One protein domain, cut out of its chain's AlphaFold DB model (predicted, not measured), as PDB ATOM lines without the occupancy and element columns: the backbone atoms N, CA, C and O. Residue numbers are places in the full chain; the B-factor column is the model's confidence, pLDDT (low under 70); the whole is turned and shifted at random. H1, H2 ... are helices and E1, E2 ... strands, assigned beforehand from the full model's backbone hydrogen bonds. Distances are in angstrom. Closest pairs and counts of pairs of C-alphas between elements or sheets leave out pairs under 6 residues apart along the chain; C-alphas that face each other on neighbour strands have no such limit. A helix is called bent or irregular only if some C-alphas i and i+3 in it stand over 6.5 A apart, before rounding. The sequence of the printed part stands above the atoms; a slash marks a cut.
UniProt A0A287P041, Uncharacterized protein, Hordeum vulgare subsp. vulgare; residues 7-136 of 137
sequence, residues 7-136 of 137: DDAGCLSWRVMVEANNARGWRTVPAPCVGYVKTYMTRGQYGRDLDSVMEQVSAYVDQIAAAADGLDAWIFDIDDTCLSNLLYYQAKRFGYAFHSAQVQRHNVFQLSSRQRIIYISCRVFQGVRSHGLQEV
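AT A GLANCE: This is residues 7 to 136 of the 137 residues of an uncharacterized protein of Hordeum vulgare subsp. vulgare (UniProt A0A287P041). A tiny sheet of two parallel strands, E1 and E2, lies at one end of a loose model, beside H5, which runs side by side with the long helix H3. At the other end H1 is set across H2, with H4 near H2, and residues 100 to 108 of a long loop stick out. The printed part has 130 residues, in order H1 H2 H3 E1 H4 H5 E2; it is mostly helix, with under half of the residues in named elements. It is loose, with a radius of gyration of the C-alphas of 17.7 A and spans of 52 by 37 by 28 A.

IN THESE COORDINATES: E1 is residues 73 to 75 and E2 134 to 136, ending at C-alpha 136 (23.551, 39.393, 44.016). H5 is residues 121 to 130, 16.1 A long; H3 is 45 to 61, 24.5 A. H2 is residues 31 to 42, 17.8 A, and only just irregular: C-alphas 32 and 35 are 7.0 A apart. H1 is residues 7 to 19, 18.4 A, from C-alpha 7 (12.655, 2.364, 31.039); H4 is 86 to 91.

HOW THE PARTS SIT: E1 and E2 are parallel, with N 74 and O 134 2.8 A apart. E1, H4, H5 and E2 form a strand-helix-strand unit, parallel neighbour strands with helices between, its crossover right-handed. The closest C-alphas of H5 and E2, Val 128 and Gln 134, are 7.5 A apart. H5 touches H3 at a shallow tilt of 12 degrees, the same way; the closest C-alphas, Ser 58 and Val 124, are 6.5 A apart. Residues 7 to 12 of H1 touch residues 32 to 36 of H2, closest at C-alphas 11 and 33, 5.2 A; at 72 degrees the helices are only just about perpendicular. H2 and H4 are close but not clearly touching, with C-alphas 41 and 86 closest at 7.8 A. Every O i to N i+4 pair is within hydrogen-bond range in H1, H3 and H4, but 6 of 8 in H2 and 3 of 6 in H5.

THE WHOLE: The C-alphas of Asp 7 and Asp 69 are farthest apart, 53.4 A. The printed part has no cut; the links H1 to H2, H3 to E1 and H4 to H5 are long. Mean pLDDT of the printed part is 76.5, and 34 residues are under 70, among them residues 98 to 127.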
ATOM      1  N   ASP A   7      11.942   1.187  31.539       68.88
ATOM      2  CA  ASP A   7      12.655   2.364  31.039       68.88
ATOM      3  C   ASP A   7      12.448   3.595  31.943       68.88
ATOM      4  O   ASP A   7      13.393   4.349  32.182       68.88
ATOM      5  N   ASP A   8      11.265   3.762  32.549       77.81
ATOM      6  CA  ASP A   8      10.994   4.855  33.497       77.81
ATOM      7  C   ASP A   8      11.830   4.730  34.782       77.81
ATOM      8  O   ASP A   8      12.279   5.740  35.328       77.81
ATOM      9  N   ALA A   9      12.083   3.504  35.258       85.44
ATOM     10  CA  ALA A   9      12.912   3.260  36.442       85.44
ATOM     11  C   ALA A   9      14.400   3.568  36.185       85.44
ATOM     12  O   ALA A   9      15.069   4.193  37.018       85.44
ATOM     13  N   GLY A  10      14.910   3.189  35.009       93.38
ATOM     14  CA  GLY A  10      16.264   3.540  34.576       93.38
ATOM     15  C   GLY A  10      16.441   5.051  34.406       93.38
ATOM     16  O   GLY A  10      17.431   5.618  34.868       93.38
ATOM     17  N   CYS A  11      15.452   5.728  33.824       95.00
ATOM     18  CA  CYS A  11      15.492   7.173  33.611       95.00
ATOM     19  C   CYS A  11      15.309   7.994  34.892       95.00
ATOM     20  O   CYS A  11      15.944   9.040  35.036       95.00
ATOM     21  N   LEU A  12      14.521   7.503  35.855       94.75
ATOM     22  CA  LEU A  12      14.498   8.046  37.214       94.75
ATOM     23  C   LEU A  12      15.878   7.946  37.867       94.75
ATOM     24  O   LEU A  12      16.370   8.941  38.398       94.75
ATOM     25  N   SER A  13      16.504   6.769  37.803       94.88
ATOM     26  CA  SER A  13      17.842   6.556  38.364       94.88
ATOM     27  C   SER A  13      18.861   7.491  37.710       94.88
ATOM     28  O   SER A  13      19.640   8.137  38.404       94.88
ATOM     29  N   TRP A  14      18.804   7.638  36.383       94.75
ATOM     30  CA  TRP A  14      19.637   8.588  35.647       94.75
ATOM     31  C   TRP A  14      19.416  10.036  36.105       94.75
ATOM     32  O   TRP A  14      20.398  10.718  36.390       94.75
ATOM     33  N   ARG A  15      18.162  10.498  36.252       94.75
ATOM     34  CA  ARG A  15      17.862  11.847  36.764       94.75
ATOM     35  C   ARG A  15      18.486  12.063  38.140       94.75
ATOM     36  O   ARG A  15      19.192  13.041  38.330       94.75
ATOM     37  N   VAL A  16      18.272  11.139  39.078       94.62
ATOM     38  CA  VAL A  16      18.837  11.250  40.433       94.62
ATOM     39  C   VAL A  16      20.366  11.292  40.391       94.62
ATOM     40  O   VAL A  16      20.975  12.081  41.104       94.62
ATOM     41  N   MET A  17      20.999  10.502  39.521       95.75
ATOM     42  CA  MET A  17      22.450  10.545  39.332       95.75
ATOM     43  C   MET A  17      22.934  11.888  38.770       95.75
ATOM     44  O   MET A  17      24.026  12.322  39.134       95.75
ATOM     45  N   VAL A  18      22.157  12.546  37.904       94.25
ATOM     46  CA  VAL A  18      22.456  13.899  37.407       94.25
ATOM     47  C   VAL A  18      22.332  14.936  38.528       94.25
ATOM     48  O   VAL A  18      23.292  15.664  38.761       94.25
ATOM     49  N   GLU A  19      21.215  14.955  39.264       92.25
ATOM     50  CA  GLU A  19      20.965  15.914  40.362       92.25
ATOM     51  C   GLU A  19      21.974  15.760  41.513       92.25
ATOM     52  O   GLU A  19      22.450  16.737  42.081       92.25
ATOM     53  N   ALA A  20      22.371  14.521  41.821       93.81
ATOM     54  CA  ALA A  20      23.398  14.225  42.821       93.81
ATOM     55  C   ALA A  20      24.835  14.424  42.302       93.81
ATOM     56  O   ALA A  20      25.792  14.077  42.993       93.81
ATOM     57  N   ASN A  21      25.011  14.940  41.079       93.00
ATOM     58  CA  ASN A  21      26.312  15.174  40.450       93.00
ATOM     59  C   ASN A  21      27.198  13.907  40.337       93.00
ATOM     60  O   ASN A  21      28.432  13.987  40.308       93.00
ATOM     61  N   ASN A  22      26.573  12.729  40.254       94.12
ATOM     62  CA  ASN A  22      27.232  11.436  40.042       94.12
ATOM     63  C   ASN A  22      27.353  11.090  38.548       94.12
ATOM     64  O   ASN A  22      28.301  10.424  38.138       94.12
ATOM     65  N   ALA A  23      26.419  11.558  37.716       91.56
ATOM     66  CA  ALA A  23      26.493  11.488  36.258       91.56
ATOM     67  C   ALA A  23      26.900  12.857  35.692       91.56
ATOM     68  O   ALA A  23      26.107  13.796  35.678       91.56
ATOM     69  N   ARG A  24      28.143  12.970  35.210       90.88
ATOM     70  CA  ARG A  24      28.742  14.234  34.739       90.88
ATOM     71  C   ARG A  24      29.035  14.212  33.243       90.88
ATOM     72  O   ARG A  24      29.162  13.149  32.643       90.88
ATOM     73  N   GLY A  25      29.179  15.397  32.647       88.25
ATOM     74  CA  GLY A  25      29.629  15.555  31.257       88.25
ATOM     75  C   GLY A  25      28.642  15.061  30.194       88.25
ATOM     76  O   GLY A  25      29.019  14.909  29.032       88.25
ATOM     77  N   TRP A  26      27.385  14.806  30.570       89.06
ATOM     78  CA  TRP A  26      26.329  14.504  29.613       89.06
ATOM     79  C   TRP A  26      25.998  15.763  28.805       89.06
ATOM     80  O   TRP A  26      25.995  16.879  29.317       89.06
ATOM     81  N   ARG A  27      25.771  15.580  27.506       87.69
ATOM     82  CA  ARG A  27      25.533  16.677  26.557       87.69
ATOM     83  C   ARG A  27      24.061  16.853  26.205       87.69
ATOM     84  O   ARG A  27      23.646  17.940  25.823       87.69
ATOM     85  N   THR A  28      23.300  15.770  26.294       90.38
ATOM     86  CA  THR A  28      21.869  15.710  26.006       90.38
ATOM     87  C   THR A  28      21.201  14.685  26.903       90.38
ATOM     88  O   THR A  28      21.848  13.769  27.419       90.38
ATOM     89  N   VAL A  29      19.886  14.819  27.053       91.06
ATOM     90  CA  VAL A  29      19.062  13.782  27.672       91.06
ATOM     91  C   VAL A  29      19.143  12.507  26.819       91.06
ATOM     92  O   VAL A  29      18.956  12.592  25.599       91.06
ATOM     93  N   PRO A  30      19.390  11.324  27.413       91.12
ATOM     94  CA  PRO A  30      19.364  10.061  26.687       91.12
ATOM     95  C   PRO A  30      18.031   9.861  25.957       91.12
ATOM     96  O   PRO A  30      16.968  10.090  26.532       91.12
ATOM     97  N   ALA A  31      18.078   9.379  24.710       90.69
ATOM     98  CA  ALA A  31      16.893   9.126  23.881       90.69
ATOM     99  C   ALA A  31      15.736   8.397  24.608       90.69
ATOM    100  O   ALA A  31      14.607   8.889  24.524       90.69
ATOM    101  N   PRO A  32      15.966   7.289  25.354       90.69
ATOM    102  CA  PRO A  32      14.879   6.605  26.063       90.69
ATOM    103  C   PRO A  32      14.256   7.457  27.182       90.69
ATOM    104  O   PRO A  32      13.080   7.306  27.497       90.69
ATOM    105  N   CYS A  33      15.001   8.413  27.742       92.88
ATOM    106  CA  CYS A  33      14.571   9.208  28.892       92.88
ATOM    107  C   CYS A  33      13.805  10.478  28.540       92.88
ATOM    108  O   CYS A  33      13.285  11.143  29.434       92.88
ATOM    109  N   VAL A  34      13.656  10.809  27.258       91.00
ATOM    110  CA  VAL A  34      12.925  12.012  26.827       91.00
ATOM    111  C   VAL A  34      11.467  11.989  27.294       91.00
ATOM    112  O   VAL A  34      10.947  13.002  27.767       91.00
ATOM    113  N   GLY A  35      10.801  10.832  27.192       90.81
ATOM    114  CA  GLY A  35       9.418  10.662  27.651       90.81
ATOM    115  C   GLY A  35       9.277  10.826  29.166       90.81
ATOM    116  O   GLY A  35       8.355  11.506  29.636       90.81
ATOM    117  N   TYR A  36      10.237  10.273  29.910       93.56
ATOM    118  CA  TYR A  36      10.337  10.420  31.357       93.56
ATOM    119  C   TYR A  36      10.541  11.890  31.757       93.56
ATOM    120  O   TYR A  36       9.738  12.429  32.516       93.56
ATOM    121  N   VAL A  37      11.540  12.578  31.187       91.88
ATOM    122  CA  VAL A  37      11.847  13.988  31.502       91.88
ATOM    123  C   VAL A  37      10.663  14.892  31.170       91.88
ATOM    124  O   VAL A  37      10.262  15.710  31.997       91.88
ATOM    125  N   LYS A  38      10.025  14.706  30.008       90.88
ATOM    126  CA  LYS A  38       8.786  15.418  29.662       90.88
ATOM    127  C   LYS A  38       7.734  15.268  30.755       90.88
ATOM    128  O   LYS A  38       7.108  16.251  31.153       90.88
ATOM    129  N   THR A  39       7.517  14.042  31.216       91.19
ATOM    130  CA  THR A  39       6.521  13.739  32.244       91.19
ATOM    131  C   THR A  39       6.890  14.374  33.581       91.19
ATOM    132  O   THR A  39       6.048  15.051  34.168       91.19
ATOM    133  N   TYR A  40       8.142  14.243  34.015       90.75
ATOM    134  CA  TYR A  40       8.665  14.856  35.236       90.75
ATOM    135  C   TYR A  40       8.456  16.380  35.255       90.75
ATOM    136  O   TYR A  40       7.856  16.907  36.195       90.75
ATOM    137  N   MET A  41       8.843  17.064  34.172       88.38
ATOM    138  CA  MET A  41       8.774  18.526  34.060       88.38
ATOM    139  C   MET A  41       7.344  19.072  33.932       88.38
ATOM    140  O   MET A  41       7.095  20.222  34.278       88.38
ATOM    141  N   THR A  42       6.393  18.287  33.406       86.44
ATOM    142  CA  THR A  42       5.044  18.794  33.062       86.44
ATOM    143  C   THR A  42       3.907  18.228  33.908       86.44
ATOM    144  O   THR A  42       2.848  18.851  33.977       86.44
ATOM    145  N   ARG A  43       4.087  17.074  34.566       86.56
ATOM    146  CA  ARG A  43       3.032  16.409  35.357       86.56
ATOM    147  C   ARG A  43       3.139  16.636  36.866       86.56
ATOM    148  O   ARG A  43       2.458  15.963  37.632       86.56
ATOM    149  N   GLY A  44       3.952  17.601  37.288       84.62
ATOM    150  CA  GLY A  44       3.917  18.154  38.642       84.62
ATOM    151  C   GLY A  44       4.992  17.655  39.604       84.62
ATOM    152  O   GLY A  44       5.203  18.330  40.604       84.62
ATOM    153  N   GLN A  45       5.705  16.558  39.319       90.88
ATOM    154  CA  GLN A  45       6.794  16.105  40.201       90.88
ATOM    155  C   GLN A  45       7.888  17.170  40.327       90.88
ATOM    156  O   GLN A  45       8.253  17.510  41.441       90.88
ATOM    157  N   TYR A  46       8.322  17.766  39.210       87.56
ATOM    158  CA  TYR A  46       9.283  18.874  39.230       87.56
ATOM    159  C   TYR A  46       8.830  20.036  40.130       87.56
ATOM    160  O   TYR A  46       9.624  20.572  40.891       87.56
ATOM    161  N   GLY A  47       7.538  20.383  40.107       85.81
ATOM    162  CA  GLY A  47       6.988  21.419  40.985       85.81
ATOM    163  C   GLY A  47       7.054  21.050  42.469       85.81
ATOM    164  O   GLY A  47       7.416  21.889  43.279       85.81
ATOM    165  N   ARG A  48       6.773  19.790  42.824       89.38
ATOM    166  CA  ARG A  48       6.873  19.312  44.216       89.38
ATOM    167  C   ARG A  48       8.313  19.277  44.719       89.38
ATOM    168  O   ARG A  48       8.560  19.613  45.876       89.38
ATOM    169  N   ASP A  49       9.241  18.860  43.858       90.19
ATOM    170  CA  ASP A  49      10.672  18.855  44.166       90.19
ATOM    171  C   ASP A  49      11.139  20.304  44.422       90.19
ATOM    172  O   ASP A  49      11.788  20.559  45.435       90.19
ATOM    173  N   LEU A  50      10.710  21.266  43.588       86.12
ATOM    174  CA  LEU A  50      10.951  22.695  43.818       86.12
ATOM    175  C   LEU A  50      10.349  23.178  45.143       86.12
ATOM    176  O   LEU A  50      11.077  23.743  45.949       86.12
ATOM    177  N   ASP A  51       9.062  22.935  45.400       86.62
ATOM    178  CA  ASP A  51       8.391  23.374  46.634       86.62
ATOM    179  C   ASP A  51       9.134  22.887  47.892       86.62
ATOM    180  O   ASP A  51       9.329  23.651  48.835       86.62
ATOM    181  N   SER A  52       9.623  21.643  47.867       88.88
ATOM    182  CA  SER A  52      10.366  21.039  48.981       88.88
ATOM    183  C   SER A  52      11.730  21.699  49.209       88.88
ATOM    184  O   SER A  52      12.135  21.908  50.352       88.88
ATOM    185  N   VAL A  53      12.454  22.031  48.134       87.44
ATOM    186  CA  VAL A  53      13.720  22.777  48.233       87.44
ATOM    187  C   VAL A  53      13.459  24.177  48.780       87.44
ATOM    188  O   VAL A  53      14.188  24.639  49.654       87.44
ATOM    189  N   MET A  54      12.396  24.835  48.321       84.06
ATOM    190  CA  MET A  54      12.058  26.185  48.764       84.06
ATOM    191  C   MET A  54      11.695  26.247  50.243       84.06
ATOM    192  O   MET A  54      12.141  27.160  50.931       84.06
ATOM    193  N   GLU A  55      10.949  25.265  50.743       87.25
ATOM    194  CA  GLU A  55      10.647  25.149  52.170       87.25
ATOM    195  C   GLU A  55      11.928  25.037  53.012       87.25
ATOM    196  O   GLU A  55      12.076  25.745  54.008       87.25
ATOM    197  N   GLN A  56      12.892  24.219  52.578       89.81
ATOM    198  CA  GLN A  56      14.175  24.071  53.274       89.81
ATOM    199  C   GLN A  56      15.018  25.347  53.229       89.81
ATOM    200  O   GLN A  56      15.603  25.728  54.242       89.81
ATOM    201  N   VAL A  57      15.074  26.021  52.076       86.31
ATOM    202  CA  VAL A  57      15.811  27.283  51.932       86.31
ATOM    203  C   VAL A  57      15.202  28.363  52.821       86.31
ATOM    204  O   VAL A  57      15.941  29.023  53.545       86.31
ATOM    205  N   SER A  58      13.875  28.521  52.823       84.75
ATOM    206  CA  SER A  58      13.194  29.467  53.715       84.75
ATOM    207  C   SER A  58      13.485  29.167  55.185       84.75
ATOM    208  O   SER A  58      13.920  30.058  55.906       84.75
ATOM    209  N   ALA A  59      13.349  27.906  55.607       88.50
ATOM    210  CA  ALA A  59      13.626  27.507  56.985       88.50
ATOM    211  C   ALA A  59      15.088  27.745  57.405       88.50
ATOM    212  O   ALA A  59      15.356  27.977  58.583       88.50
ATOM    213  N   TYR A  60      16.033  27.670  56.465       87.06
ATOM    214  CA  TYR A  60      17.435  27.996  56.715       87.06
ATOM    215  C   TYR A  60      17.660  29.507  56.818       87.06
ATOM    216  O   TYR A  60      18.310  29.953  57.758       87.06
ATOM    217  N   VAL A  61      17.096  30.301  55.899       84.88
ATOM    218  CA  VAL A  61      17.194  31.772  55.929       84.88
ATOM    219  C   VAL A  61      16.638  32.335  57.239       84.88
ATOM    220  O   VAL A  61      17.273  33.206  57.829       84.88
ATOM    221  N   ASP A  62      15.540  31.773  57.749       85.44
ATOM    222  CA  ASP A  62      14.940  32.173  59.029       85.44
ATOM    223  C   ASP A  62      15.892  31.999  60.234       85.44
ATOM    224  O   ASP A  62      15.709  32.636  61.272       85.44
ATOM    225  N   GLN A  63      16.916  31.146  60.112       86.94
ATOM    226  CA  GLN A  63      17.919  30.890  61.155       86.94
ATOM    227  C   GLN A  63      19.155  31.790  61.040       86.94
ATOM    228  O   GLN A  63      19.994  31.793  61.945       86.94
ATOM    229  N   ILE A  64      19.301  32.541  59.946       84.31
ATOM    230  CA  ILE A  64      20.457  33.408  59.718       84.31
ATOM    231  C   ILE A  64      20.230  34.754  60.406       84.31
ATOM    232  O   ILE A  64      19.226  35.433  60.185       84.31
ATOM    233  N   ALA A  65      21.214  35.168  61.201       83.62
ATOM    234  CA  ALA A  65      21.329  36.525  61.710       83.62
ATOM    235  C   ALA A  65      22.466  37.231  60.960       83.62
ATOM    236  O   ALA A  65      23.636  37.004  61.269       83.62
ATOM    237  N   ALA A  66      22.117  38.052  59.968       82.56
ATOM    238  CA  ALA A  66      23.089  38.873  59.255       82.56
ATOM    239  C   ALA A  66      23.749  39.881  60.209       82.56
ATOM    240  O   ALA A  66      23.105  40.432  61.112       82.56
ATOM    241  N   ALA A  67      25.038  40.127  60.011       82.81
ATOM    242  CA  ALA A  67      25.759  41.166  60.713       82.81
ATOM    243  C   ALA A  67      25.264  42.551  60.266       82.81
ATOM    244  O   ALA A  67      24.876  42.787  59.123       82.81
ATOM    245  N   ALA A  68      25.312  43.523  61.179       83.12
ATOM    246  CA  ALA A  68      24.934  44.907  60.888       83.12
ATOM    247  C   ALA A  68      26.020  45.682  60.104       83.12
ATOM    248  O   ALA A  68      26.107  46.904  60.216       83.12
ATOM    249  N   ASP A  69      26.875  44.986  59.352       86.50
ATOM    250  CA  ASP A  69      27.895  45.572  58.474       86.50
ATOM    251  C   ASP A  69      27.401  45.730  57.026       86.50
ATOM    252  O   ASP A  69      27.998  46.472  56.243       86.50
ATOM    253  N   GLY A  70      26.284  45.075  56.692       82.50
ATOM    254  CA  GLY A  70      25.710  45.069  55.358       82.50
ATOM    255  C   GLY A  70      26.560  44.309  54.347       82.50
ATOM    256  O   GLY A  70      26.488  44.639  53.172       82.50
ATOM    257  N   LEU A  71      27.382  43.345  54.759       86.12
ATOM    258  CA  LEU A  71      28.248  42.586  53.847       86.12
ATOM    259  C   LEU A  71      27.720  41.183  53.536       86.12
ATOM    260  O   LEU A  71      28.207  40.542  52.604       86.12
ATOM    261  N   ASP A  72      26.714  40.717  54.274       87.06
ATOM    262  CA  ASP A  72      26.098  39.421  54.029       87.06
ATOM    263  C   ASP A  72      25.221  39.454  52.777       87.06
ATOM    264  O   ASP A  72      24.380  40.338  52.604       87.06
ATOM    265  N   ALA A  73      25.397  38.463  51.906       84.94
ATOM    266  CA  ALA A  73      24.688  38.380  50.641       84.94
ATOM    267  C   ALA A  73      24.209  36.960  50.339       84.94
ATOM    268  O   ALA A  73      24.826  35.972  50.741       84.94
ATOM    269  N   TRP A  74      23.129  36.872  49.566       84.69
ATOM    270  CA  TRP A  74      22.645  35.642  48.960       84.69
ATOM    271  C   TRP A  74      22.744  35.742  47.440       84.69
ATOM    272  O   TRP A  74      22.286  36.711  46.830       84.69
ATOM    273  N   ILE A  75      23.347  34.723  46.835       82.81
ATOM    274  CA  ILE A  75      23.581  34.666  45.393       82.81
ATOM    275  C   ILE A  75      22.539  33.746  44.768       82.81
ATOM    276  O   ILE A  75      22.346  32.617  45.227       82.81
ATOM    277  N   PHE A  76      21.897  34.219  43.705       80.00
ATOM    278  CA  PHE A  76      20.958  33.428  42.919       80.00
ATOM    279  C   PHE A  76      21.445  33.310  41.484       80.00
ATOM    280  O   PHE A  76      21.847  34.293  40.871       80.00
ATOM    281  N   ASP A  77      21.351  32.105  40.934       81.38
ATOM    282  CA  ASP A  77      21.381  31.932  39.489       81.38
ATOM    283  C   ASP A  77      20.027  32.349  38.877       81.38
ATOM    284  O   ASP A  77      18.990  32.377  39.553       81.38
ATOM    285  N   ILE A  78      20.027  32.682  37.589       77.69
ATOM    286  CA  ILE A  78      18.852  33.188  36.876       77.69
ATOM    287  C   ILE A  78      18.138  32.053  36.138       77.69
ATOM    288  O   ILE A  78      16.944  31.827  36.358       77.69
ATOM    289  N   ASP A  79      18.847  31.343  35.264       76.38
ATOM    290  CA  ASP A  79      18.263  30.384  34.325       76.38
ATOM    291  C   ASP A  79      17.931  29.049  35.000       76.38
ATOM    292  O   ASP A  79      18.757  28.449  35.674       76.38
ATOM    293  N   ASP A  80      16.685  28.592  34.855       72.88
ATOM    294  CA  ASP A  80      16.093  27.413  35.514       72.88
ATOM    295  C   ASP A  80      16.172  27.396  37.056       72.88
ATOM    296  O   ASP A  80      15.649  26.480  37.693       72.88
ATOM    297  N   THR A  81      16.710  28.465  37.648       73.94
ATOM    298  CA  THR A  81      16.678  28.764  39.079       73.94
ATOM    299  C   THR A  81      15.561  29.756  39.382       73.94
ATOM    300  O   THR A  81      14.672  29.426  40.156       73.94
ATOM    301  N   CYS A  82      15.518  30.922  38.730       74.38
ATOM    302  CA  CYS A  82      14.447  31.920  38.890       74.38
ATOM    303  C   CYS A  82      13.526  32.032  37.671       74.38
ATOM    304  O   CYS A  82      12.324  32.284  37.798       74.38
ATOM    305  N   LEU A  83      14.075  31.833  36.474       76.94
ATOM    306  CA  LEU A  83      13.349  31.904  35.213       76.94
ATOM    307  C   LEU A  83      13.322  30.534  34.550       76.94
ATOM    308  O   LEU A  83      14.352  29.922  34.316       76.94
ATOM    309  N   SER A  84      12.129  30.052  34.208       79.56
ATOM    310  CA  SER A  84      12.004  28.744  33.564       79.56
ATOM    311  C   SER A  84      12.328  28.799  32.082       79.56
ATOM    312  O   SER A  84      11.611  29.454  31.317       79.56
ATOM    313  N   ASN A  85      13.276  27.970  31.656       81.19
ATOM    314  CA  ASN A  85      13.530  27.676  30.251       81.19
ATOM    315  C   ASN A  85      12.697  26.491  29.740       81.19
ATOM    316  O   ASN A  85      12.923  25.981  28.640       81.19
ATOM    317  N   LEU A  86      11.668  26.059  30.479       83.00
ATOM    318  CA  LEU A  86      10.857  24.896  30.116       83.00
ATOM    319  C   LEU A  86      10.260  24.992  28.703       83.00
ATOM    320  O   LEU A  86      10.297  24.004  27.974       83.00
ATOM    321  N   LEU A  87       9.736  26.148  28.275       81.44
ATOM    322  CA  LEU A  87       9.195  26.264  26.909       81.44
ATOM    323  C   LEU A  87      10.286  26.207  25.835       81.44
ATOM    324  O   LEU A  87      10.065  25.619  24.774       81.44
ATOM    325  N   TYR A  88      11.468  26.758  26.120       80.62
ATOM    326  CA  TYR A  88      12.623  26.610  25.242       80.62
ATOM    327  C   TYR A  88      12.975  25.124  25.080       80.62
ATOM    328  O   TYR A  88      13.048  24.612  23.959       80.62
ATOM    329  N   TYR A  89      13.083  24.387  26.188       82.56
ATOM    330  CA  TYR A  89      13.408  22.963  26.149       82.56
ATOM    331  C   TYR A  89      12.285  22.094  25.578       82.56
ATOM    332  O   TYR A  89      12.579  21.102  24.912       82.56
ATOM    333  N   GLN A  90      11.013  22.472  25.722       85.44
ATOM    334  CA  GLN A  90       9.900  21.807  25.033       85.44
ATOM    335  C   GLN A  90      10.080  21.837  23.511       85.44
ATOM    336  O   GLN A  90       9.966  20.794  22.860       85.44
ATOM    337  N   ALA A  91      10.443  22.995  22.948       84.50
ATOM    338  CA  ALA A  91      10.739  23.128  21.520       84.50
ATOM    339  C   ALA A  91      11.982  22.319  21.094       84.50
ATOM    340  O   ALA A  91      12.085  21.883  19.948       84.50
ATOM    341  N   LYS A  92      12.909  22.060  22.025       84.12
ATOM    342  CA  LYS A  92      14.143  21.282  21.814       84.12
ATOM    343  C   LYS A  92      14.043  19.825  22.286       84.12
ATOM    344  O   LYS A  92      15.058  19.199  22.595       84.12
ATOM    345  N   ARG A  93      12.830  19.258  22.314       86.62
ATOM    346  CA  ARG A  93      12.571  17.855  22.703       86.62
ATOM    347  C   ARG A  93      13.141  17.503  24.084       86.62
ATOM    348  O   ARG A  93      13.768  16.463  24.248       86.62
ATOM    349  N   PHE A  94      12.932  18.385  25.057       87.44
ATOM    350  CA  PHE A  94      13.369  18.232  26.445       87.44
ATOM    351  C   PHE A  94      14.864  17.906  26.576       87.44
ATOM    352  O   PHE A  94      15.244  17.035  27.344       87.44
ATOM    353  N   GLY A  95      15.715  18.576  25.791       82.69
ATOM    354  CA  GLY A  95      17.172  18.444  25.899       82.69
ATOM    355  C   GLY A  95      17.780  17.262  25.138       82.69
ATOM    356  O   GLY A  95      18.973  17.010  25.270       82.69
ATOM    357  N   TYR A  96      17.003  16.545  24.319       85.56
ATOM    358  CA  TYR A  96      17.533  15.511  23.418       85.56
ATOM    359  C   TYR A  96      18.303  16.085  22.219       85.56
ATOM    360  O   TYR A  96      19.248  15.472  21.726       85.56
ATOM    361  N   ALA A  97      17.894  17.251  21.711       74.44
ATOM    362  CA  ALA A  97      18.498  17.840  20.522       74.44
ATOM    363  C   ALA A  97      19.808  18.575  20.871       74.44
ATOM    364  O   ALA A  97      19.766  19.707  21.350       74.44
ATOM    365  N   PHE A  98      20.962  17.950  20.598       59.94
ATOM    366  CA  PHE A  98      22.268  18.618  20.662       59.94
ATOM    367  C   PHE A  98      22.403  19.616  19.511       59.94
ATOM    368  O   PHE A  98      21.979  19.332  18.388       59.94
ATOM    369  N   HIS A  99      23.023  20.768  19.758       56.66
ATOM    370  CA  HIS A  99      23.248  21.752  18.711       56.66
ATOM    371  C   HIS A  99      24.705  21.747  18.243       56.66
ATOM    372  O   HIS A  99      25.588  22.250  18.930       56.66
ATOM    373  N   SER A 100      24.958  21.221  17.043       43.78
ATOM    374  CA  SER A 100      26.116  21.634  16.250       43.78
ATOM    375  C   SER A 100      25.691  22.822  15.381       43.78
ATOM    376  O   SER A 100      24.994  22.636  14.391       43.78
ATOM    377  N   ALA A 101      26.090  24.027  15.792       45.72
ATOM    378  CA  ALA A 101      26.112  25.260  14.998       45.72
ATOM    379  C   ALA A 101      24.818  25.680  14.266       45.72
ATOM    380  O   ALA A 101      24.611  25.372  13.099       45.72
ATOM    381  N   GLN A 102      24.026  26.529  14.916       36.12
ATOM    382  CA  GLN A 102      23.120  27.504  14.305       36.12
ATOM    383  C   GLN A 102      22.682  28.515  15.376       36.12
ATOM    384  O   GLN A 102      21.763  28.310  16.164       36.12
ATOM    385  N   VAL A 103      23.355  29.664  15.389       45.22
ATOM    386  CA  VAL A 103      22.868  30.873  16.056       45.22
ATOM    387  C   VAL A 103      21.463  31.167  15.517       45.22
ATOM    388  O   VAL A 103      21.310  31.777  14.460       45.22
ATOM    389  N   GLN A 104      20.416  30.718  16.210       43.56
ATOM    390  CA  GLN A 104      19.077  31.232  15.976       43.56
ATOM    391  C   GLN A 104      18.986  32.558  16.713       43.56
ATOM    392  O   GLN A 104      18.749  32.622  17.916       43.56
ATOM    393  N   ARG A 105      19.213  33.624  15.944       44.41
ATOM    394  CA  ARG A 105      18.814  34.991  16.263       44.41
ATOM    395  C   ARG A 105      17.306  35.034  16.509       44.41
ATOM    396  O   ARG A 105      16.559  35.352  15.600       44.41
ATOM    397  N   HIS A 106      16.872  34.730  17.720       38.91
ATOM    398  CA  HIS A 106      15.571  35.132  18.244       38.91
ATOM    399  C   HIS A 106      15.774  35.503  19.712       38.91
ATOM    400  O   HIS A 106      15.430  34.761  20.626       38.91
ATOM    401  N   ASN A 107      16.399  36.663  19.914       42.16
ATOM    402  CA  ASN A 107      16.291  37.383  21.173       42.16
ATOM    403  C   ASN A 107      14.811  37.734  21.368       42.16
ATOM    404  O   ASN A 107      14.170  38.226  20.438       42.16
ATOM    405  N   VAL A 108      14.314  37.494  22.582       41.06
ATOM    406  CA  VAL A 108      12.926  37.678  23.036       41.06
ATOM    407  C   VAL A 108      11.986  36.539  22.619       41.06
ATOM    408  O   VAL A 108      11.186  36.654  21.692       41.06
ATOM    409  N   PHE A 109      11.995  35.447  23.397       39.31
ATOM    410  CA  PHE A 109      10.746  34.718  23.612       39.31
ATOM    411  C   PHE A 109       9.864  35.675  24.411       39.31
ATOM    412  O   PHE A 109      10.150  35.975  25.569       39.31
ATOM    413  N   GLN A 110       8.875  36.263  23.742       35.84
ATOM    414  CA  GLN A 110       7.926  37.179  24.357       35.84
ATOM    415  C   GLN A 110       7.395  36.499  25.622       35.84
ATOM    416  O   GLN A 110       6.867  35.386  25.540       35.84
ATOM    417  N   LEU A 111       7.585  37.136  26.782       37.94
ATOM    418  CA  LEU A 111       6.946  36.749  28.035       37.94
ATOM    419  C   LEU A 111       5.436  36.848  27.806       37.94
ATOM    420  O   LEU A 111       4.802  37.868  28.058       37.94
ATOM    421  N   SER A 112       4.847  35.801  27.238       34.19
ATOM    422  CA  SER A 112       3.416  35.604  27.304       34.19
ATOM    423  C   SER A 112       3.098  35.480  28.785       34.19
ATOM    424  O   SER A 112       3.729  34.697  29.492       34.19
ATOM    425  N   SER A 113       2.081  36.194  29.250       37.41
ATOM    426  CA  SER A 113       1.494  36.098  30.593       37.41
ATOM    427  C   SER A 113       1.042  34.680  31.001       37.41
ATOM    428  O   SER A 113       0.483  34.486  32.077       37.41
ATOM    429  N   ARG A 114       1.269  33.674  30.146       41.03
ATOM    430  CA  ARG A 114       1.045  32.244  30.377       41.03
ATOM    431  C   ARG A 114       2.311  31.455  30.698       41.03
ATOM    432  O   ARG A 114       2.191  30.277  31.042       41.03
ATOM    433  N   GLN A 115       3.498  32.052  30.596       42.41
ATOM    434  CA  GLN A 115       4.693  31.442  31.151       42.41
ATOM    435  C   GLN A 115       4.478  31.399  32.661       42.41
ATOM    436  O   GLN A 115       4.526  32.425  33.339       42.41
ATOM    437  N   ARG A 116       4.223  30.210  33.206       43.00
ATOM    438  CA  ARG A 116       4.531  29.961  34.609       43.00
ATOM    439  C   ARG A 116       6.051  30.058  34.698       43.00
ATOM    440  O   ARG A 116       6.746  29.054  34.607       43.00
ATOM    441  N   ILE A 117       6.563  31.287  34.763       44.50
ATOM    442  CA  ILE A 117       7.871  31.577  35.337       44.50
ATOM    443  C   ILE A 117       7.931  30.743  36.621       44.50
ATOM    444  O   ILE A 117       6.900  30.573  37.287       44.50
ATOM    445  N   ILE A 118       9.088  30.167  36.939       50.97
ATOM    446  CA  ILE A 118       9.318  29.514  38.233       50.97
ATOM    447  C   ILE A 118       9.319  30.635  39.293       50.97
ATOM    448  O   ILE A 118      10.322  30.995  39.885       50.97
ATOM    449  N   TYR A 119       8.148  31.234  39.528       50.41
ATOM    450  CA  TYR A 119       7.888  32.307  40.485       50.41
ATOM    451  C   TYR A 119       8.098  31.841  41.933       50.41
ATOM    452  O   TYR A 119       7.957  32.634  42.858       50.41
ATOM    453  N   ILE A 120       8.372  30.552  42.143       52.09
ATOM    454  CA  ILE A 120       8.494  29.954  43.468       52.09
ATOM    455  C   ILE A 120       9.906  30.175  44.010       52.09
ATOM    456  O   ILE A 120      10.034  30.682  45.118       52.09
ATOM    457  N   SER A 121      10.950  29.927  43.212       53.91
ATOM    458  CA  SER A 121      12.336  30.148  43.651       53.91
ATOM    459  C   SER A 121      12.624  31.616  43.948       53.91
ATOM    460  O   SER A 121      13.099  31.981  45.023       53.91
ATOM    461  N   CYS A 122      12.144  32.492  43.064       60.59
ATOM    462  CA  CYS A 122      12.252  33.929  43.251       60.59
ATOM    463  C   CYS A 122      11.359  34.489  44.393       60.59
ATOM    464  O   CYS A 122      11.392  35.684  44.667       60.59
ATOM    465  N   ARG A 123      10.562  33.666  45.100       61.81
ATOM    466  CA  ARG A 123       9.819  34.101  46.302       61.81
ATOM    467  C   ARG A 123      10.728  34.225  47.527       61.81
ATOM    468  O   ARG A 123      10.493  35.107  48.350       61.81
ATOM    469  N   VAL A 124      11.784  33.411  47.624       62.34
ATOM    470  CA  VAL A 124      12.782  33.536  48.704       62.34
ATOM    471  C   VAL A 124      13.501  34.887  48.661       62.34
ATOM    472  O   VAL A 124      13.933  35.356  49.708       62.34
ATOM    473  N   PHE A 125      13.510  35.586  47.519       64.81
ATOM    474  CA  PHE A 125      14.043  36.951  47.400       64.81
ATOM    475  C   PHE A 125      13.429  37.899  48.433       64.81
ATOM    476  O   PHE A 125      14.131  38.674  49.075       64.81
ATOM    477  N   GLN A 126      12.112  37.807  48.653       62.91
ATOM    478  CA  GLN A 126      11.445  38.670  49.629       62.91
ATOM    479  C   GLN A 126      11.855  38.333  51.069       62.91
ATOM    480  O   GLN A 126      12.026  39.246  51.873       62.91
ATOM    481  N   GLY A 127      12.051  37.045  51.373       65.31
ATOM    482  CA  GLY A 127      12.496  36.586  52.690       65.31
ATOM    483  C   GLY A 127      13.934  37.009  52.995       65.31
ATOM    484  O   GLY A 127      14.206  37.569  54.049       65.31
ATOM    485  N   VAL A 128      14.848  36.853  52.038       70.06
ATOM    486  CA  VAL A 128      16.269  37.211  52.194       70.06
ATOM    487  C   VAL A 128      16.443  38.690  52.570       70.06
ATOM    488  O   VAL A 128      17.155  38.998  53.527       70.06
ATOM    489  N   ARG A 129      15.705  39.607  51.925       66.50
ATOM    490  CA  ARG A 129      15.738  41.039  52.282       66.50
ATOM    491  C   ARG A 129      15.251  41.330  53.697       66.50
ATOM    492  O   ARG A 129      15.813  42.203  54.355       66.50
ATOM    493  N   SER A 130      14.217  40.633  54.179       70.69
ATOM    494  CA  SER A 130      13.732  40.834  55.553       70.69
ATOM    495  C   SER A 130      14.739  40.405  56.624       70.69
ATOM    496  O   SER A 130      14.634  40.871  57.755       70.69
ATOM    497  N   HIS A 131      15.739  39.596  56.259       72.62
ATOM    498  CA  HIS A 131      16.818  39.144  57.141       72.62
ATOM    499  C   HIS A 131      18.121  39.951  56.993       72.62
ATOM    500  O   HIS A 131      19.145  39.566  57.550       72.62
ATOM    501  N   GLY A 132      18.100  41.082  56.275       71.00
ATOM    502  CA  GLY A 132      19.257  41.979  56.149       71.00
ATOM    503  C   GLY A 132      20.336  41.512  55.165       71.00
ATOM    504  O   GLY A 132      21.387  42.140  55.082       71.00
ATOM    505  N   LEU A 133      20.071  40.448  54.404       75.25
ATOM    506  CA  LEU A 133      20.966  39.925  53.376       75.25
ATOM    507  C   LEU A 133      20.821  40.723  52.068       75.25
ATOM    508  O   LEU A 133      19.707  41.019  51.622       75.25
ATOM    509  N   GLN A 134      21.946  41.040  51.428       75.62
ATOM    510  CA  GLN A 134      21.990  41.643  50.096       75.62
ATOM    511  C   GLN A 134      21.747  40.607  48.995       75.62
ATOM    512  O   GLN A 134      22.106  39.441  49.114       75.62
ATOM    513  N   GLU A 135      21.169  41.043  47.880       67.19
ATOM    514  CA  GLU A 135      20.952  40.199  46.704       67.19
ATOM    515  C   GLU A 135      22.062  40.428  45.681       67.19
ATOM    516  O   GLU A 135      22.367  41.573  45.339       67.19
ATOM    517  N   VAL A 136      22.618  39.342  45.146       64.19
ATOM    518  CA  VAL A 136      23.551  39.393  44.016       64.19
ATOM    519  C   VAL A 136      23.055  38.426  42.943       64.19
ATOM    520  O   VAL A 136      22.870  37.238  43.215       64.19
TER     521      VAL A 136